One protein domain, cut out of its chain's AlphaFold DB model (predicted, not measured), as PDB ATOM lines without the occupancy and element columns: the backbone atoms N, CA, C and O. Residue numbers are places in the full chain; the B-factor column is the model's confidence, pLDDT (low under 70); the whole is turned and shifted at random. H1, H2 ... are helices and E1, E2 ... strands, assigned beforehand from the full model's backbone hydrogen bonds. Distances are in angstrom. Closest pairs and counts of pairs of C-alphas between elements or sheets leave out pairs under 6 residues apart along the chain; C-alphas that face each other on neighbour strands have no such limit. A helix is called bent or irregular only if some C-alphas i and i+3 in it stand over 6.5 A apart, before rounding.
ATOM      1  N   ASP A  39     174.748 194.757 153.807       87.06
ATOM      2  CA  ASP A  39     174.181 195.482 154.946       87.06
ATOM      3  C   ASP A  39     174.049 194.569 156.180       87.06
ATOM      4  O   ASP A  39     173.766 193.373 156.073       87.06
ATOM      5  N   MET A  40     174.208 195.135 157.379       86.62
ATOM      6  CA  MET A  40     174.255 194.351 158.617       86.62
ATOM      7  C   MET A  40     173.011 193.487 158.875       86.62
ATOM      8  O   MET A  40     173.147 192.413 159.458       86.62
ATOM      9  N   GLN A  41     171.813 193.883 158.433       88.19
ATOM     10  CA  GLN A  41     170.619 193.045 158.564       88.19
ATOM     11  C   GLN A  41     170.564 191.952 157.491       88.19
ATOM     12  O   GLN A  41     170.214 190.825 157.841       88.19
ATOM     13  N   SER A  42     170.971 192.214 156.243       88.06
ATOM     14  CA  SER A  42     171.185 191.148 155.244       88.06
ATOM     15  C   SER A  42     172.200 190.116 155.738       88.06
ATOM     16  O   SER A  42     171.928 188.912 155.691       88.06
ATOM     17  N   LEU A  43     173.320 190.562 156.312       88.81
ATOM     18  CA  LEU A  43     174.314 189.681 156.919       88.81
ATOM     19  C   LEU A  43     173.719 188.889 158.097       88.81
ATOM     20  O   LEU A  43     173.785 187.663 158.083       88.81
ATOM     21  N   TYR A  44     173.064 189.547 159.066       89.25
ATOM     22  CA  TYR A  44     172.434 188.878 160.219       89.25
ATOM     23  C   TYR A  44     171.292 187.918 159.853       89.25
ATOM     24  O   TYR A  44     170.971 187.035 160.648       89.25
ATOM     25  N   ILE A  45     170.629 188.086 158.711       89.12
ATOM     26  CA  ILE A  45     169.581 187.163 158.254       89.12
ATOM     27  C   ILE A  45     170.214 185.936 157.592       89.12
ATOM     28  O   ILE A  45     169.827 184.807 157.895       89.12
ATOM     29  N   ASN A  46     171.224 186.129 156.742       87.25
ATOM     30  CA  ASN A  46     171.818 185.040 155.968       87.25
ATOM     31  C   ASN A  46     172.876 184.222 156.729       87.25
ATOM     32  O   ASN A  46     173.129 183.077 156.345       87.25
ATOM     33  N   SER A  47     173.450 184.742 157.822       87.06
ATOM     34  CA  SER A  47     174.324 183.984 158.737       87.06
ATOM     35  C   SER A  47     173.565 183.152 159.779       87.06
ATOM     36  O   SER A  47     174.132 182.209 160.336       87.06
ATOM     37  N   ALA A  48     172.289 183.464 160.029       89.75
ATOM     38  CA  ALA A  48     171.486 182.814 161.061       89.75
ATOM     39  C   ALA A  48     171.129 181.352 160.727       89.75
ATOM     40  O   ALA A  48     171.030 180.961 159.556       89.75
ATOM     41  N   THR A  49     170.870 180.541 161.755       85.62
ATOM     42  CA  THR A  49     170.361 179.161 161.600       85.62
ATOM     43  C   THR A  49     169.058 178.864 162.330       85.62
ATOM     44  O   THR A  49     168.373 177.925 161.934       85.62
ATOM     45  N   ASP A  50     168.708 179.647 163.351       90.50
ATOM     46  CA  ASP A  50     167.408 179.592 164.028       90.50
ATOM     47  C   ASP A  50     167.040 180.973 164.603       90.50
ATOM     48  O   ASP A  50     167.918 181.831 164.767       90.50
ATOM     49  N   THR A  51     165.758 181.198 164.906       90.06
ATOM     50  CA  THR A  51     165.248 182.482 165.416       90.06
ATOM     51  C   THR A  51     164.369 182.326 166.659       90.06
ATOM     52  O   THR A  51     163.728 181.305 166.887       90.06
ATOM     53  N   PHE A  52     164.336 183.372 167.486       89.56
ATOM     54  CA  PHE A  52     163.506 183.458 168.686       89.56
ATOM     55  C   PHE A  52     162.702 184.753 168.668       89.56
ATOM     56  O   PHE A  52     163.245 185.841 168.882       89.56
ATOM     57  N   GLU A  53     161.403 184.630 168.413       89.69
ATOM     58  CA  GLU A  53     160.480 185.760 168.339       89.69
ATOM     59  C   GLU A  53     159.692 185.942 169.638       89.69
ATOM     60  O   GLU A  53     159.089 185.011 170.185       89.69
ATOM     61  N   PHE A  54     159.672 187.180 170.124       88.88
ATOM     62  CA  PHE A  54     158.998 187.576 171.347       88.88
ATOM     63  C   PHE A  54     158.287 188.923 171.193       88.88
ATOM     64  O   PHE A  54     158.597 189.738 170.327       88.88
ATOM     65  N   ARG A  55     157.326 189.176 172.077       86.88
ATOM     66  CA  ARG A  55     156.625 190.454 172.213       86.88
ATOM     67  C   ARG A  55     156.746 190.945 173.646       86.88
ATOM     68  O   ARG A  55     156.484 190.186 174.583       86.88
ATOM     69  N   ALA A  56     157.130 192.206 173.805       85.19
ATOM     70  CA  ALA A  56     157.125 192.921 175.072       85.19
ATOM     71  C   ALA A  56     155.945 193.901 175.084       85.19
ATOM     72  O   ALA A  56     155.849 194.777 174.221       85.19
ATOM     73  N   SER A  57     155.044 193.752 176.053       80.62
ATOM     74  CA  SER A  57     153.860 194.605 176.210       80.62
ATOM     75  C   SER A  57     153.721 195.116 177.638       80.62
ATOM     76  O   SER A  57     153.954 194.375 178.597       80.62
ATOM     77  N   THR A  58     153.296 196.366 177.790       71.75
ATOM     78  CA  THR A  58     152.911 196.931 179.089       71.75
ATOM     79  C   THR A  58     151.591 196.316 179.588       71.75
ATOM     80  O   THR A  58     150.787 195.825 178.796       71.75
ATOM     81  N   GLN A  59     151.351 196.312 180.907       65.19
ATOM     82  CA  GLN A  59     150.136 195.729 181.515       65.19
ATOM     83  C   GLN A  59     148.815 196.374 181.051       65.19
ATOM     84  O   GLN A  59     147.781 195.713 181.037       65.19
ATOM     85  N   ASP A  60     148.852 197.644 180.658       65.81
ATOM     86  CA  ASP A  60     147.748 198.409 180.065       65.81
ATOM     87  C   ASP A  60     147.641 198.235 178.534       65.81
ATOM     88  O   ASP A  60     146.741 198.792 177.909       65.81
ATOM     89  N   ASN A  61     148.538 197.447 177.926       63.03
ATOM     90  CA  ASN A  61     148.585 197.118 176.496       63.03
ATOM     91  C   ASN A  61     148.784 198.335 175.558       63.03
ATOM     92  O   ASN A  61     148.556 198.222 174.350       63.03
ATOM     93  N   SER A  62     149.203 199.484 176.104       65.06
ATOM     94  CA  SER A  62     149.367 200.759 175.389       65.06
ATOM     95  C   SER A  62     150.629 200.811 174.524       65.06
ATOM     96  O   SER A  62     150.606 201.391 173.439       65.06
ATOM     97  N   GLY A  63     151.710 200.163 174.968       70.25
ATOM     98  CA  GLY A  63     152.946 199.987 174.210       70.25
ATOM     99  C   GLY A  63     153.199 198.517 173.877       70.25
ATOM    100  O   GLY A  63     153.167 197.658 174.761       70.25
ATOM    101  N   LYS A  64     153.497 198.231 172.603       81.38
ATOM    102  CA  LYS A  64     153.944 196.914 172.119       81.38
ATOM    103  C   LYS A  64     155.263 197.044 171.368       81.38
ATOM    104  O   LYS A  64     155.371 197.861 170.456       81.38
ATOM    105  N   VAL A  65     156.229 196.210 171.733       87.44
ATOM    106  CA  VAL A  65     157.491 196.029 171.011       87.44
ATOM    107  C   VAL A  65     157.567 194.584 170.551       87.44
ATOM    108  O   VAL A  65     157.401 193.666 171.356       87.44
ATOM    109  N   GLU A  66     157.816 194.381 169.265       89.00
ATOM    110  CA  GLU A  66     158.101 193.059 168.705       89.00
ATOM    111  C   GLU A  66     159.616 192.877 168.644       89.00
ATOM    112  O   GLU A  66     160.347 193.822 168.350       89.00
ATOM    113  N   GLY A  67     160.109 191.692 168.975       89.50
ATOM    114  CA  GLY A  67     161.534 191.423 169.073       89.50
ATOM    115  C   GLY A  67     161.890 190.085 168.454       89.50
ATOM    116  O   GLY A  67     161.220 189.085 168.694       89.50
ATOM    117  N   ILE A  68     162.973 190.070 167.687       90.12
ATOM    118  CA  ILE A  68     163.564 188.855 167.131       90.12
ATOM    119  C   ILE A  68     165.011 188.745 167.596       90.12
ATOM    120  O   ILE A  68     165.743 189.736 167.619       90.12
ATOM    121  N   ILE A  69     165.422 187.538 167.965       91.50
ATOM    122  CA  ILE A  69     166.819 187.146 168.169       91.50
ATOM    123  C   ILE A  69     167.154 186.086 167.112       91.50
ATOM    124  O   ILE A  69     166.296 185.283 166.750       91.50
ATOM    125  N   ARG A  70     168.380 186.093 166.589       91.62
ATOM    126  CA  ARG A  70     168.867 185.188 165.538       91.62
ATOM    127  C   ARG A  70     170.155 184.513 166.003       91.62
ATOM    128  O   ARG A  70     171.057 185.214 166.455       91.62
ATOM    129  N   TYR A  71     170.237 183.184 165.914       92.94
ATOM    130  CA  TYR A  71     171.412 182.417 166.352       92.94
ATOM    131  C   TYR A  71     172.419 182.205 165.215       92.94
ATOM    132  O   TYR A  71     172.052 181.729 164.138       92.94
ATOM    133  N   HIS A  72     173.683 182.527 165.491       91.00
ATOM    134  CA  HIS A  72     174.840 182.445 164.599       91.00
ATOM    135  C   HIS A  72     175.808 181.392 165.152       91.00
ATOM    136  O   HIS A  72     176.539 181.689 166.100       91.00
ATOM    137  N   PRO A  73     175.783 180.150 164.644       84.81
ATOM    138  CA  PRO A  73     176.539 179.057 165.238       84.81
ATOM    139  C   PRO A  73     178.050 179.199 165.038       84.81
ATOM    140  O   PRO A  73     178.542 179.884 164.138       84.81
ATOM    141  N   PHE A  74     178.798 178.450 165.834       80.00
ATOM    142  CA  PHE A  74     180.182 178.122 165.530       80.00
ATOM    143  C   PHE A  74     180.221 176.938 164.561       80.00
ATOM    144  O   PHE A  74     179.677 175.870 164.854       80.00
ATOM    145  N   LEU A  75     180.867 177.124 163.408       70.06
ATOM    146  CA  LEU A  75     181.003 176.107 162.370       70.06
ATOM    147  C   LEU A  75     182.480 175.792 162.116       70.06
ATOM    148  O   LEU A  75     183.192 176.531 161.439       70.06
ATOM    149  N   TYR A  76     182.881 174.628 162.624       66.69
ATOM    150  CA  TYR A  76     184.171 173.946 162.501       66.69
ATOM    151  C   TYR A  76     185.344 174.669 163.166       66.69
ATOM    152  O   TYR A  76     185.864 174.193 164.172       66.69
ATOM    153  N   ASP A  77     185.750 175.805 162.611       53.41
ATOM    154  CA  ASP A  77     186.937 176.574 162.993       53.41
ATOM    155  C   ASP A  77     186.619 178.044 163.329       53.41
ATOM    156  O   ASP A  77     187.493 178.780 163.793       53.41
ATOM    157  N   ARG A  78     185.375 178.489 163.099       64.62
ATOM    158  CA  ARG A  78     184.990 179.907 163.138       64.62
ATOM    159  C   ARG A  78     183.551 180.156 163.589       64.62
ATOM    160  O   ARG A  78     182.632 179.404 163.272       64.62
ATOM    161  N   GLU A  79     183.360 181.278 164.275       80.94
ATOM    162  CA  GLU A  79     182.046 181.886 164.527       80.94
ATOM    163  C   GLU A  79     181.442 182.391 163.202       80.94
ATOM    164  O   GLU A  79     182.158 183.021 162.419       80.94
ATOM    165  N   THR A  80     180.143 182.183 162.946       81.56
ATOM    166  CA  THR A  80     179.469 182.774 161.765       81.56
ATOM    167  C   THR A  80     178.924 184.187 161.996       81.56
ATOM    168  O   THR A  80     178.401 184.792 161.061       81.56
ATOM    169  N   TYR A  81     179.042 184.729 163.215       85.06
ATOM    170  CA  TYR A  81     178.522 186.053 163.569       85.06
ATOM    171  C   TYR A  81     179.160 187.165 162.694       85.06
ATOM    172  O   TYR A  81     180.385 187.327 162.728       85.06
ATOM    173  N   PRO A  82     178.371 187.971 161.951       84.06
ATOM    174  CA  PRO A  82     178.890 189.016 161.064       84.06
ATOM    175  C   PRO A  82     179.741 190.091 161.752       84.06
ATOM    176  O   PRO A  82     179.427 190.575 162.843       84.06
ATOM    177  N   GLN A  83     180.814 190.524 161.088       77.19
ATOM    178  CA  GLN A  83     181.657 191.608 161.589       77.19
ATOM    179  C   GLN A  83     181.135 192.970 161.124       77.19
ATOM    180  O   GLN A  83     181.256 193.318 159.958       77.19
ATOM    181  N   ASP A  84     180.602 193.739 162.072       70.75
ATOM    182  CA  ASP A  84     180.251 195.152 161.900       70.75
ATOM    183  C   ASP A  84     181.510 196.007 161.609       70.75
ATOM    184  O   ASP A  84     182.433 195.978 162.441       70.75
ATOM    185  N   PRO A  85     181.575 196.724 160.465       63.56
ATOM    186  CA  PRO A  85     182.714 197.556 160.076       63.56
ATOM    187  C   PRO A  85     182.724 198.953 160.723       63.56
ATOM    188  O   PRO A  85     183.795 199.546 160.831       63.56
ATOM    189  N   ASP A  86     181.584 199.472 161.197       58.44
ATOM    190  CA  ASP A  86     181.491 200.798 161.840       58.44
ATOM    191  C   ASP A  86     181.867 200.754 163.339       58.44
ATOM    192  O   ASP A  86     181.856 201.767 164.044       58.44
ATOM    193  N   ALA A  87     182.238 199.575 163.846       57.97
ATOM    194  CA  ALA A  87     182.514 199.288 165.252       57.97
ATOM    195  C   ALA A  87     183.883 199.801 165.770       57.97
ATOM    196  O   ALA A  87     184.627 199.045 166.398       57.97
ATOM    197  N   LEU A 100     187.314 185.395 173.451       35.03
ATOM    198  CA  LEU A 100     185.839 185.326 173.427       35.03
ATOM    199  C   LEU A 100     185.122 186.369 174.318       35.03
ATOM    200  O   LEU A 100     183.909 186.538 174.221       35.03
ATOM    201  N   SER A 101     185.855 187.102 175.162       34.19
ATOM    202  CA  SER A 101     185.361 188.226 175.963       34.19
ATOM    203  C   SER A 101     185.241 189.562 175.215       34.19
ATOM    204  O   SER A 101     184.447 190.402 175.632       34.19
ATOM    205  N   ASP A 102     186.025 189.804 174.156       36.94
ATOM    206  CA  ASP A 102     186.119 191.139 173.528       36.94
ATOM    207  C   ASP A 102     184.907 191.493 172.641       36.94
ATOM    208  O   ASP A 102     184.640 192.671 172.412       36.94
ATOM    209  N   ILE A 103     184.127 190.495 172.206       42.25
ATOM    210  CA  ILE A 103     182.910 190.662 171.383       42.25
ATOM    211  C   ILE A 103     181.845 191.512 172.106       42.25
ATOM    212  O   ILE A 103     181.069 192.238 171.485       42.25
ATOM    213  N   ARG A 104     181.825 191.476 173.445       42.19
ATOM    214  CA  ARG A 104     180.699 191.920 174.283       42.19
ATOM    215  C   ARG A 104     180.536 193.443 174.452       42.19
ATOM    216  O   ARG A 104     179.865 193.881 175.383       42.19
ATOM    217  N   LYS A 105     181.150 194.251 173.582       48.94
ATOM    218  CA  LYS A 105     181.004 195.721 173.554       48.94
ATOM    219  C   LYS A 105     179.961 196.236 172.555       48.94
ATOM    220  O   LYS A 105     179.619 197.414 172.619       48.94
ATOM    221  N   ARG A 106     179.462 195.391 171.648       58.47
ATOM    222  CA  ARG A 106     178.407 195.742 170.679       58.47
ATOM    223  C   ARG A 106     177.017 195.603 171.313       58.47
ATOM    224  O   ARG A 106     176.838 194.761 172.193       58.47
ATOM    225  N   SER A 107     176.047 196.419 170.891       67.50
ATOM    226  CA  SER A 107     174.638 196.209 171.272       67.50
ATOM    227  C   SER A 107     174.156 194.875 170.703       67.50
ATOM    228  O   SER A 107     174.513 194.520 169.583       67.50
ATOM    229  N   ILE A 108     173.338 194.144 171.461       77.50
ATOM    230  CA  ILE A 108     172.707 192.907 170.974       77.50
ATOM    231  C   ILE A 108     171.552 193.235 170.024       77.50
ATOM    232  O   ILE A 108     171.299 192.482 169.086       77.50
ATOM    233  N   PHE A 109     170.848 194.341 170.277       86.44
ATOM    234  CA  PHE A 109     169.646 194.726 169.548       86.44
ATOM    235  C   PHE A 109     169.874 195.981 168.709       86.44
ATOM    236  O   PHE A 109     170.244 197.030 169.247       86.44
ATOM    237  N   ASP A 110     169.564 195.869 167.419       87.94
ATOM    238  CA  ASP A 110     169.238 197.003 166.556       87.94
ATOM    239  C   ASP A 110     167.803 197.467 166.835       87.94
ATOM    240  O   ASP A 110     166.917 196.661 167.133       87.94
ATOM    241  N   PHE A 111     167.540 198.768 166.715       88.38
ATOM    242  CA  PHE A 111     166.232 199.339 167.035       88.38
ATOM    243  C   PHE A 111     165.565 199.962 165.814       88.38
ATOM    244  O   PHE A 111     166.109 200.865 165.179       88.38
ATOM    245  N   PHE A 112     164.335 199.540 165.552       89.88
ATOM    246  CA  PHE A 112     163.500 199.998 164.457       89.88
ATOM    247  C   PHE A 112     162.262 200.709 165.003       89.88
ATOM    248  O   PHE A 112     161.607 200.240 165.934       89.88
ATOM    249  N   TRP A 113     161.917 201.836 164.390       90.00
ATOM    250  CA  TRP A 113     160.730 202.632 164.687       90.00
ATOM    251  C   TRP A 113     159.938 202.816 163.399       90.00
ATOM    252  O   TRP A 113     160.487 203.323 162.420       90.00
ATOM    253  N   ASN A 114     158.683 202.364 163.367       87.94
ATOM    254  CA  ASN A 114     157.842 202.346 162.165       87.94
ATOM    255  C   ASN A 114     158.581 201.762 160.935       87.94
ATOM    256  O   ASN A 114     158.610 202.357 159.858       87.94
ATOM    257  N   GLY A 115     159.249 200.617 161.120       84.06
ATOM    258  CA  GLY A 115     159.934 199.877 160.050       84.06
ATOM    259  C   GLY A 115     161.276 200.449 159.566       84.06
ATOM    260  O   GLY A 115     161.836 199.919 158.609       84.06
ATOM    261  N   ARG A 116     161.826 201.497 160.201       86.69
ATOM    262  CA  ARG A 116     163.148 202.067 159.864       86.69
ATOM    263  C   ARG A 116     164.107 202.087 161.053       86.69
ATOM    264  O   ARG A 116     163.687 202.350 162.177       86.69
ATOM    265  N   LEU A 117     165.393 201.853 160.786       89.62
ATOM    266  CA  LEU A 117     166.462 201.853 161.789       89.62
ATOM    267  C   LEU A 117     166.609 203.229 162.468       89.62
ATOM    268  O   LEU A 117     166.507 204.278 161.820       89.62
ATOM    269  N   ILE A 118     166.890 203.201 163.770       89.25
ATOM    270  CA  ILE A 118     167.273 204.337 164.612       89.25
ATOM    271  C   ILE A 118     168.740 204.109 165.041       89.25
ATOM    272  O   ILE A 118     168.998 203.193 165.823       89.25
ATOM    273  N   PRO A 119     169.720 204.872 164.514       79.00
ATOM    274  CA  PRO A 119     171.124 204.437 164.493       79.00
ATOM    275  C   PRO A 119     171.984 204.811 165.715       79.00
ATOM    276  O   PRO A 119     173.074 204.274 165.863       79.00
ATOM    277  N   LYS A 120     171.564 205.738 166.586       68.06
ATOM    278  CA  LYS A 120     172.334 206.161 167.776       68.06
ATOM    279  C   LYS A 120     171.621 205.763 169.064       68.06
ATOM    280  O   LYS A 120     171.132 206.614 169.803       68.06
ATOM    281  N   ASN A 121     171.590 204.464 169.338       64.44
ATOM    282  CA  ASN A 121     171.134 203.916 170.615       64.44
ATOM    283  C   ASN A 121     172.319 203.360 171.421       64.44
ATOM    284  O   ASN A 121     173.354 203.011 170.857       64.44
ATOM    285  N   GLY A 122     172.187 203.336 172.750       60.59
ATOM    286  CA  GLY A 122     173.216 202.813 173.652       60.59
ATOM    287  C   GLY A 122     173.280 201.283 173.676       60.59
ATOM    288  O   GLY A 122     172.436 200.601 173.096       60.59
ATOM    289  N   TYR A 123     174.268 200.738 174.393       67.19
ATOM    290  CA  TYR A 123     174.341 199.301 174.667       67.19
ATOM    291  C   TYR A 123     173.100 198.847 175.446       67.19
ATOM    292  O   TYR A 123     172.905 199.252 176.593       67.19
ATOM    293  N   PHE A 124     172.291 197.978 174.842       71.44
ATOM    294  CA  PHE A 124     171.057 197.482 175.442       71.44
ATOM    295  C   PHE A 124     170.988 195.949 175.431       71.44
ATOM    296  O   PHE A 124     171.327 195.287 174.449       71.44
ATOM    297  N   GLN A 125     170.516 195.393 176.548       74.81
ATOM    298  CA  GLN A 125     170.336 193.963 176.790       74.81
ATOM    299  C   GLN A 125     169.192 193.771 177.799       74.81
ATOM    300  O   GLN A 125     169.036 194.583 178.716       74.81
ATOM    301  N   PHE A 126     168.410 192.697 177.648       82.56
ATOM    302  CA  PHE A 126     167.401 192.288 178.627       82.56
ATOM    303  C   PHE A 126     167.991 191.322 179.655       82.56
ATOM    304  O   PHE A 126     168.750 190.420 179.304       82.56
ATOM    305  N   ASP A 127     167.547 191.411 180.908       79.94
ATOM    306  CA  ASP A 127     167.998 190.515 181.980       79.94
ATOM    307  C   ASP A 127     167.795 189.025 181.658       79.94
ATOM    308  O   ASP A 127     168.532 188.182 182.169       79.94
ATOM    309  N   TRP A 128     166.795 188.655 180.854       81.94
ATOM    310  CA  TRP A 128     166.524 187.255 180.501       81.94
ATOM    311  C   TRP A 128     167.434 186.703 179.390       81.94
ATOM    312  O   TRP A 128     167.586 185.488 179.314       81.94
ATOM    313  N   CYS A 129     168.113 187.551 178.607       79.25
ATOM    314  CA  CYS A 129     169.132 187.134 177.633       79.25
ATOM    315  C   CYS A 129     170.572 187.323 178.160       79.25
ATOM    316  O   CYS A 129     171.502 187.612 177.405       79.25
ATOM    317  N   THR A 130     170.766 187.136 179.472       76.19
ATOM    318  CA  THR A 130     172.078 187.112 180.150       76.19
ATOM    319  C   THR A 130     172.393 185.706 180.688       76.19
ATOM    320  O   THR A 130     171.461 184.972 181.030       76.19
ATOM    321  N   PRO A 131     173.677 185.302 180.795       75.81
ATOM    322  CA  PRO A 131     174.049 183.998 181.345       75.81
ATOM    323  C   PRO A 131     173.687 183.885 182.832       75.81
ATOM    324  O   PRO A 131     174.183 184.647 183.664       75.81
ATOM    325  N   LYS A 132     172.835 182.908 183.163       64.50
ATOM    326  CA  LYS A 132     172.288 182.668 184.513       64.50
ATOM    327  C   LYS A 132     172.437 181.206 184.952       64.50
ATOM    328  O   LYS A 132     171.481 180.571 185.381       64.50
ATOM    329  N   GLY A 133     173.650 180.667 184.845       63.41
ATOM    330  CA  GLY A 133     173.960 179.292 185.241       63.41
ATOM    331  C   GLY A 133     175.208 178.756 184.545       63.41
ATOM    332  O   GLY A 133     176.064 179.529 184.121       63.41
ATOM    333  N   SER A 134     175.294 177.430 184.431       55.41
ATOM    334  CA  SER A 134     176.339 176.703 183.690       55.41
ATOM    335  C   SER A 134     175.852 176.077 182.374       55.41
ATOM    336  O   SER A 134     176.638 175.432 181.686       55.41
ATOM    337  N   LYS A 135     174.572 176.258 182.021       58.84
ATOM    338  CA  LYS A 135     173.978 175.862 180.738       58.84
ATOM    339  C   LYS A 135     173.001 176.944 180.244       58.84
ATOM    340  O   LYS A 135     172.278 177.480 181.088       58.84
ATOM    341  N   PRO A 136     172.945 177.239 178.930       73.00
ATOM    342  CA  PRO A 136     173.916 176.844 177.901       73.00
ATOM    343  C   PRO A 136     175.309 177.473 178.128       73.00
ATOM    344  O   PRO A 136     175.456 178.319 179.017       73.00
ATOM    345  N   PRO A 137     176.346 177.055 177.372       76.12
ATOM    346  CA  PRO A 137     177.704 177.587 177.504       76.12
ATOM    347  C   PRO A 137     177.776 179.116 177.372       76.12
ATOM    348  O   PRO A 137     176.987 179.738 176.656       76.12
ATOM    349  N   ALA A 138     178.737 179.741 178.057       75.06
ATOM    350  CA  ALA A 138     178.846 181.202 178.142       75.06
ATOM    351  C   ALA A 138     179.103 181.865 176.773       75.06
ATOM    352  O   ALA A 138     178.699 183.007 176.546       75.06
ATOM    353  N   GLU A 139     179.724 181.122 175.862       79.69
ATOM    354  CA  GLU A 139     180.023 181.465 174.475       79.69
ATOM    355  C   GLU A 139     178.737 181.641 173.656       79.69
ATOM    356  O   GLU A 139     178.635 182.571 172.858       79.69
ATOM    357  N   CYS A 140     177.708 180.826 173.919       82.12
ATOM    358  CA  CYS A 140     176.413 180.915 173.235       82.12
ATOM    359  C   CYS A 140     175.712 182.255 173.504       82.12
ATOM    360  O   CYS A 140     174.991 182.757 172.646       82.12
ATOM    361  N   TYR A 141     175.983 182.889 174.651       83.12
ATOM    362  CA  TYR A 141     175.491 184.234 174.970       83.12
ATOM    363  C   TYR A 141     176.209 185.370 174.220       83.12
ATOM    364  O   TYR A 141     175.896 186.538 174.449       83.12
ATOM    365  N   ASN A 142     177.157 185.042 173.340       83.38
ATOM    366  CA  ASN A 142     177.776 185.962 172.388       83.38
ATOM    367  C   ASN A 142     177.466 185.569 170.919       83.38
ATOM    368  O   ASN A 142     177.948 186.234 170.006       83.38
ATOM    369  N   ARG A 143     176.669 184.509 170.684       87.81
ATOM    370  CA  ARG A 143     176.333 183.935 169.360       87.81
ATOM    371  C   ARG A 143     174.982 184.380 168.799       87.81
ATOM    372  O   ARG A 143     174.450 183.745 167.894       87.81
ATOM    373  N   PHE A 144     174.390 185.457 169.307       88.31
ATOM    374  CA  PHE A 144     173.103 185.932 168.800       88.31
ATOM    375  C   PHE A 144     173.046 187.446 168.611       88.31
ATOM    376  O   PHE A 144     173.535 188.206 169.445       88.31
ATOM    377  N   SER A 145     172.431 187.868 167.506       89.50
ATOM    378  CA  SER A 145     172.041 189.262 167.257       89.50
ATOM    379  C   SER A 145     170.524 189.389 167.347       89.50
ATOM    380  O   SER A 145     169.812 188.382 167.324       89.50
ATOM    381  N   GLY A 146     170.000 190.604 167.455       89.19
ATOM    382  CA  GLY A 146     168.564 190.831 167.507       89.19
ATOM    383  C   GLY A 146     168.127 192.163 166.917       89.19
ATOM    384  O   GLY A 146     168.930 193.054 166.651       89.19
ATOM    385  N   ALA A 147     166.819 192.292 166.725       90.38
ATOM    386  CA  ALA A 147     166.172 193.529 166.314       90.38
ATOM    387  C   ALA A 147     164.892 193.749 167.132       90.38
ATOM    388  O   ALA A 147     164.173 192.796 167.438       90.38
ATOM    389  N   LEU A 148     164.624 195.005 167.489       90.00
ATOM    390  CA  LEU A 148     163.428 195.448 168.207       90.00
ATOM    391  C   LEU A 148     162.621 196.402 167.330       90.00
ATOM    392  O   LEU A 148     163.129 197.441 166.917       90.00
ATOM    393  N   PHE A 149     161.358 196.072 167.084       89.94
ATOM    394  CA  PHE A 149     160.437 196.827 166.243       89.94
ATOM    395  C   PHE A 149     159.397 197.541 167.108       89.94
ATOM    396  O   PHE A 149     158.703 196.933 167.924       89.94
ATOM    397  N   THR A 150     159.308 198.856 166.929       88.62
ATOM    398  CA  THR A 150     158.460 199.770 167.706       88.62
ATOM    399  C   THR A 150     157.584 200.617 166.783       88.62
ATOM    400  O   THR A 150     157.901 200.798 165.603       88.62
ATOM    401  N   ASN A 151     156.489 201.152 167.320       85.06
ATOM    402  CA  ASN A 151     155.585 202.079 166.637       85.06
ATOM    403  C   ASN A 151     155.517 203.438 167.366       85.06
ATOM    404  O   ASN A 151     156.252 203.678 168.327       85.06
ATOM    405  N   ASP A 152     154.598 204.310 166.942       85.31
ATOM    406  CA  ASP A 152     154.377 205.653 167.509       85.31
ATOM    407  C   ASP A 152     154.071 205.704 169.023       85.31
ATOM    408  O   ASP A 152     154.139 206.783 169.614       85.31
ATOM    409  N   ALA A 153     153.776 204.573 169.681       81.25
ATOM    410  CA  ALA A 153     153.649 204.521 171.141       81.25
ATOM    411  C   ALA A 153     154.979 204.827 171.862       81.25
ATOM    412  O   ALA A 153     154.968 205.296 173.000       81.25
ATOM    413  N   PHE A 154     156.121 204.604 171.199       84.19
ATOM    414  CA  PHE A 154     157.456 204.885 171.726       84.19
ATOM    415  C   PHE A 154     158.056 206.111 171.038       84.19
ATOM    416  O   PHE A 154     158.094 206.206 169.809       84.19
ATOM    417  N   LYS A 155     158.538 207.072 171.833       85.25
ATOM    418  CA  LYS A 155     158.986 208.370 171.320       85.25
ATOM    419  C   LYS A 155     160.455 208.337 170.908       85.25
ATOM    420  O   LYS A 155     161.327 207.899 171.661       85.25
ATOM    421  N   VAL A 156     160.725 208.870 169.720       88.12
ATOM    422  CA  VAL A 156     162.070 209.150 169.200       88.12
ATOM    423  C   VAL A 156     162.379 210.644 169.267       88.12
ATOM    424  O   VAL A 156     161.475 211.479 169.312       88.12
ATOM    425  N   THR A 157     163.663 210.994 169.281       86.50
ATOM    426  CA  THR A 157     164.119 212.388 169.232       86.50
ATOM    427  C   THR A 157     163.722 213.073 167.919       86.50
ATOM    428  O   THR A 157     163.501 212.422 166.899       86.50
ATOM    429  N   THR A 158     163.688 214.411 167.894       85.69
ATOM    430  CA  THR A 158     163.288 215.201 166.708       85.69
ATOM    431  C   THR A 158     164.131 214.896 165.463       85.69
ATOM    432  O   THR A 158     163.622 214.911 164.346       85.69
ATOM    433  N   ASN A 159     165.417 214.574 165.644       85.75
ATOM    434  CA  ASN A 159     166.327 214.163 164.567       85.75
ATOM    435  C   ASN A 159     166.240 212.662 164.213       85.75
ATOM    436  O   ASN A 159     166.964 212.212 163.332       85.75
ATOM    437  N   LYS A 160     165.379 211.891 164.894       85.25
ATOM    438  CA  LYS A 160     165.171 210.438 164.749       85.25
ATOM    439  C   LYS A 160     166.458 209.608 164.850       85.25
ATOM    440  O   LYS A 160     166.567 208.548 164.240       85.25
ATOM    441  N   MET A 161     167.428 210.097 165.626       83.00
ATOM    442  CA  MET A 161     168.707 209.416 165.843       83.00
ATOM    443  C   MET A 161     168.668 208.452 167.033       83.00
ATOM    444  O   MET A 161     169.370 207.449 166.985       83.00
ATOM    445  N   SER A 162     167.857 208.724 168.061       84.25
ATOM    446  CA  SER A 162     167.725 207.887 169.260       84.25
ATOM    447  C   SER A 162     166.276 207.836 169.753       84.25
ATOM    448  O   SER A 162     165.445 208.674 169.389       84.25
ATOM    449  N   PHE A 163     165.972 206.878 170.628       84.50
ATOM    450  CA  PHE A 163     164.754 206.927 171.443       84.50
ATOM    451  C   PHE A 163     164.882 207.938 172.593       84.50
ATOM    452  O   PHE A 163     165.987 208.370 172.929       84.50
ATOM    453  N   VAL A 164     163.744 208.332 173.172       83.44
ATOM    454  CA  VAL A 164     163.672 209.214 174.350       83.44
ATOM    455  C   VAL A 164     163.720 208.399 175.646       83.44
ATOM    456  O   VAL A 164     164.513 208.693 176.533       83.44
ATOM    457  N   ASP A 165     162.879 207.367 175.748       78.31
ATOM    458  CA  ASP A 165     162.577 206.643 176.991       78.31
ATOM    459  C   ASP A 165     162.344 205.127 176.797       78.31
ATOM    460  O   ASP A 165     161.977 204.426 177.745       78.31
ATOM    461  N   LEU A 166     162.601 204.589 175.595       80.62
ATOM    462  CA  LEU A 166     162.376 203.174 175.263       80.62
ATOM    463  C   LEU A 166     163.120 202.212 176.204       80.62
ATOM    464  O   LEU A 166     162.523 201.251 176.676       80.62
ATOM    465  N   GLU A 167     164.396 202.467 176.508       76.06
ATOM    466  CA  GLU A 167     165.191 201.616 177.407       76.06
ATOM    467  C   GLU A 167     164.646 201.615 178.846       76.06
ATOM    468  O   GLU A 167     164.529 200.555 179.462       76.06
ATOM    469  N   LEU A 168     164.284 202.791 179.370       76.94
ATOM    470  CA  LEU A 168     163.712 202.938 180.713       76.94
ATOM    471  C   LEU A 168     162.348 202.248 180.807       76.94
ATOM    472  O   LEU A 168     162.048 201.598 181.808       76.94
ATOM    473  N   THR A 169     161.553 202.343 179.740       77.06
ATOM    474  CA  THR A 169     160.278 201.637 179.611       77.06
ATOM    475  C   THR A 169     160.504 200.125 179.567       77.06
ATOM    476  O   THR A 169     159.980 199.419 180.423       77.06
ATOM    477  N   LEU A 170     161.339 199.621 178.650       77.38
ATOM    478  CA  LEU A 170     161.608 198.189 178.448       77.38
ATOM    479  C   LEU A 170     162.269 197.478 179.643       77.38
ATOM    480  O   LEU A 170     162.171 196.255 179.743       77.38
ATOM    481  N   LYS A 171     162.923 198.216 180.547       73.75
ATOM    482  CA  LYS A 171     163.496 197.693 181.803       73.75
ATOM    483  C   LYS A 171     162.551 197.813 183.011       73.75
ATOM    484  O   LYS A 171     162.927 197.440 184.124       73.75
ATOM    485  N   ASN A 172     161.324 198.307 182.827       77.06
ATOM    486  CA  ASN A 172     160.323 198.384 183.889       77.06
ATOM    487  C   ASN A 172     159.751 196.990 184.225       77.06
ATOM    488  O   ASN A 172     159.384 196.216 183.342       77.06
ATOM    489  N   LYS A 173     159.609 196.686 185.522       65.19
ATOM    490  CA  LYS A 173     159.118 195.392 186.040       65.19
ATOM    491  C   LYS A 173     157.666 195.070 185.656       65.19
ATOM    492  O   LYS A 173     157.253 193.924 185.794       65.19
ATOM    493  N   ASN A 174     156.910 196.059 185.176       68.62
ATOM    494  CA  ASN A 174     155.509 195.912 184.770       68.62
ATOM    495  C   ASN A 174     155.336 195.517 183.286       68.62
ATOM    496  O   ASN A 174     154.214 195.545 182.778       68.62
ATOM    497  N   ILE A 175     156.417 195.172 182.575       75.81
ATOM    498  CA  ILE A 175     156.353 194.657 181.200       75.81
ATOM    499  C   ILE A 175     156.308 193.133 181.182       75.81
ATOM    500  O   ILE A 175     157.079 192.445 181.852       75.81
ATOM    501  N   ILE A 176     155.400 192.613 180.362       77.94
ATOM    502  CA  ILE A 176     155.203 191.189 180.131       77.94
ATOM    503  C   ILE A 176     155.907 190.829 178.822       77.94
ATOM    504  O   ILE A 176     155.574 191.361 177.763       77.94
ATOM    505  N   PHE A 177     156.869 189.911 178.902       82.06
ATOM    506  CA  PHE A 177     157.490 189.285 177.737       82.06
ATOM    507  C   PHE A 177     156.764 187.972 177.418       82.06
ATOM    508  O   PHE A 177     156.549 187.140 178.303       82.06
ATOM    509  N   THR A 178     156.405 187.777 176.152       79.94
ATOM    510  CA  THR A 178     155.705 186.589 175.631       79.94
ATOM    511  C   THR A 178     156.438 186.054 174.406       79.94
ATOM    512  O   THR A 178     156.919 186.852 173.606       79.94
ATOM    513  N   ARG A 179     156.555 184.728 174.243       79.94
ATOM    514  CA  ARG A 179     157.058 184.132 172.994       79.94
ATOM    515  C   ARG A 179     155.926 184.154 171.961       79.94
ATOM    516  O   ARG A 179     154.772 183.938 172.330       79.94
ATOM    517  N   VAL A 180     156.235 184.426 170.691       69.69
ATOM    518  CA  VAL A 180     155.212 184.473 169.624       69.69
ATOM    519  C   VAL A 180     154.594 183.089 169.389       69.69
ATOM    520  O   VAL A 180     153.385 182.978 169.202       69.69
ATOM    521  N   GLU A 181     155.393 182.029 169.515       57.53
ATOM    522  CA  GLU A 181     154.918 180.645 169.565       57.53
ATOM    523  C   GLU A 181     154.635 180.188 171.007       57.53
ATOM    524  O   GLU A 181     155.550 180.054 171.819       57.53
ATOM    525  N   ASN A 182     153.367 179.889 171.299       50.16
ATOM    526  CA  ASN A 182     152.905 178.987 172.365       50.16
ATOM    527  C   ASN A 182     153.557 179.098 173.766       50.16
ATOM    528  O   ASN A 182     153.724 178.088 174.453       50.16
ATOM    529  N   GLY A 183     153.795 180.316 174.267       58.75
ATOM    530  CA  GLY A 183     153.730 180.571 175.712       58.75
ATOM    531  C   GLY A 183     154.846 181.411 176.334       58.75
ATOM    532  O   GLY A 183     155.254 182.458 175.825       58.75
ATOM    533  N   LYS A 184     155.247 181.003 177.544       55.62
ATOM    534  CA  LYS A 184     156.166 181.747 178.415       55.62
ATOM    535  C   LYS A 184     157.569 181.782 177.800       55.62
ATOM    536  O   LYS A 184     158.002 180.807 177.197       55.62
ATOM    537  N   VAL A 185     158.276 182.901 177.961       60.00
ATOM    538  CA  VAL A 185     159.627 183.099 177.405       60.00
ATOM    539  C   VAL A 185     160.618 182.130 178.048       60.00
ATOM    540  O   VAL A 185     161.099 182.371 179.154       60.00
ATOM    541  N   ASP A 186     160.927 181.054 177.327       73.56
ATOM    542  CA  ASP A 186     161.986 180.103 177.658       73.56
ATOM    543  C   ASP A 186     163.157 180.249 176.677       73.56
ATOM    544  O   ASP A 186     163.312 179.525 175.692       73.56
ATOM    545  N   PHE A 187     163.931 181.309 176.906       84.44
ATOM    546  CA  PHE A 187     165.087 181.656 176.084       84.44
ATOM    547  C   PHE A 187     166.285 180.731 176.340       84.44
ATOM    548  O   PHE A 187     167.070 180.472 175.432       84.44
ATOM    549  N   THR A 188     166.426 180.227 177.569       83.19
ATOM    550  CA  THR A 188     167.550 179.377 177.983       83.19
ATOM    551  C   THR A 188     167.496 178.023 177.284       83.19
ATOM    552  O   THR A 188     168.497 177.617 176.690       83.19
ATOM    553  N   ASP A 189     166.332 177.364 177.277       83.44
ATOM    554  CA  ASP A 189     166.182 176.063 176.620       83.44
ATOM    555  C   ASP A 189     166.184 176.197 175.083       83.44
ATOM    556  O   ASP A 189     166.714 175.319 174.398       83.44
ATOM    557  N   TRP A 190     165.720 177.325 174.519       88.38
ATOM    558  CA  TRP A 190     165.930 177.631 173.093       88.38
ATOM    559  C   TRP A 190     167.417 177.775 172.743       88.38
ATOM    560  O   TRP A 190     167.893 177.137 171.806       88.38
ATOM    561  N   LEU A 191     168.172 178.568 173.511       86.81
ATOM    562  CA  LEU A 191     169.591 178.819 173.252       86.81
ATOM    563  C   LEU A 191     170.448 177.549 173.436       86.81
ATOM    564  O   LEU A 191     171.409 177.346 172.696       86.81
ATOM    565  N   GLN A 192     170.069 176.666 174.367       84.00
ATOM    566  CA  GLN A 192     170.635 175.319 174.506       84.00
ATOM    567  C   GLN A 192     170.304 174.439 173.289       84.00
ATOM    568  O   GLN A 192     171.206 173.842 172.709       84.00
ATOM    569  N   THR A 193     169.044 174.429 172.838       85.81
ATOM    570  CA  THR A 193     168.625 173.691 171.631       85.81
ATOM    571  C   THR A 193     169.387 174.164 170.387       85.81
ATOM    572  O   THR A 193     169.790 173.346 169.560       85.81
ATOM    573  N   CYS A 194     169.635 175.472 170.264       83.69
ATOM    574  CA  CYS A 194     170.421 176.047 169.174       83.69
ATOM    575  C   CYS A 194     171.871 175.561 169.178       83.69
ATOM    576  O   CYS A 194     172.358 175.126 168.136       83.69
ATOM    577  N   HIS A 195     172.527 175.586 170.340       83.19
ATOM    578  CA  HIS A 195     173.879 175.059 170.520       83.19
ATOM    579  C   HIS A 195     173.961 173.583 170.105       83.19
ATOM    580  O   HIS A 195     174.697 173.242 169.179       83.19
ATOM    581  N   ASP A 196     173.138 172.725 170.716       76.69
ATOM    582  CA  ASP A 196     173.189 171.270 170.522       76.69
ATOM    583  C   ASP A 196     172.898 170.860 169.063       76.69
ATOM    584  O   ASP A 196     173.474 169.906 168.534       76.69
ATOM    585  N   LYS A 197     172.020 171.606 168.380       79.00
ATOM    586  CA  LYS A 197     171.585 171.325 167.005       79.00
ATOM    587  C   LYS A 197     172.495 171.945 165.942       79.00
ATOM    588  O   LYS A 197     172.804 171.272 164.957       79.00
ATOM    589  N   HIS A 198     172.929 173.195 166.108       75.25
ATOM    590  CA  HIS A 198     173.539 173.984 165.030       75.25
ATOM    591  C   HIS A 198     175.049 174.209 165.157       75.25
ATOM    592  O   HIS A 198     175.693 174.314 164.113       75.25
ATOM    593  N   ASP A 199     175.639 174.199 166.357       73.56
ATOM    594  CA  ASP A 199     177.101 174.262 166.472       73.56
ATOM    595  C   ASP A 199     177.733 172.963 165.941       73.56
ATOM    596  O   ASP A 199     177.233 171.853 166.162       73.56
ATOM    597  N   LYS A 200     178.848 173.097 165.218       66.12
ATOM    598  CA  LYS A 200     179.659 171.990 164.686       66.12
ATOM    599  C   LYS A 200     181.125 172.315 164.930       66.12
ATOM    600  O   LYS A 200     181.535 173.447 164.720       66.12
ATOM    601  N   GLN A 201     181.926 171.343 165.362       56.00
ATOM    602  CA  GLN A 201     183.338 171.574 165.719       56.00
ATOM    603  C   GLN A 201     184.332 170.741 164.895       56.00
ATOM    604  O   GLN A 201     185.528 170.979 164.978       56.00
TER     605      GLN A 201
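This is residues 39 to 87 and 100 to 201 of the 1218 residues of the protein "Structural maintenance of chromosomes flexible hinge domain containing 1" of Labrus bergylta (ballan wrasse) (UniProt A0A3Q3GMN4). A twisted sheet of five strands makes the core, with H4 lengthwise on one face over E2 and E1, and H1 crossing E4 on the opposite face. The long loop between E3 and E4 folds over the same face as H4. The printed part has 151 residues, with four named helices and five named strands in the order H1 E1 E2 H2 E3 E4 H3 E5 H4. The mixed sheet runs E3 E4 E2 E1 E5; the class is mixed, helices and strands, with under half of the residues in named elements. The whole is compact, radius of gyration of the C-alphas 15.6 A, spanning 47 by 36 by 24 A.

H1, residues 40 to 46, precedes the antiparallel hairpin of E1, residues 50 to 58, and E2, residues 64 to 71, where N 54 and O 67 are within hydrogen-bond range at 2.8 A. H2, residues 102 to 105, is not on the sheet and is irregular, only just: C-alphas 102 and 105 are 6.9 A apart. Edge strand E3, residues 109 to 113, is parallel to E4, residues 144 to 150, with N 112 and O 148 at 2.8 A. E4 is antiparallel to E2, with N 149 and O 66 at 2.8 A. H1 has a height of 9.7 A over the sheet; its closest C-alphas to E4 are Tyr 44 and Ser 145, 7.1 A. H3, residues 166 to 170, only grazes the sheet. Edge strand E5, residues 175 to 179, is antiparallel to E1, with N 55 and O 178 at 2.8 A. H4, residues 187 to 198, runs along E1 at 1 degree on the local plane, height 9.2 A; the closest C-alphas are Asp 50 and Cys 194, 6.9 A. Every O i to N i+4 pair is within hydrogen-bond range in H1, H3 and H4; H2 is too short for one.

H1 begins at C-alpha 40 (174.255, 194.351, 158.617), and H4 ends at C-alpha 198 (173.539, 173.984, 165.030). From first to last C-alpha E1 measures 27.2 A, E2 23.4 A, E4 20.2 A and H4 15.9 A.

The C-alphas farthest apart, of Thr 158 and Gln 201, are 48.0 A apart. Residues 88 to 99 are not printed, a gap of 16.5 A between C-alphas 87 and 100. The links E3 to E4 and E4 to H3 are long. Mean pLDDT of the printed part is 77.4; 36 residues are under 70, among them 100 to 107 and 180 to 185.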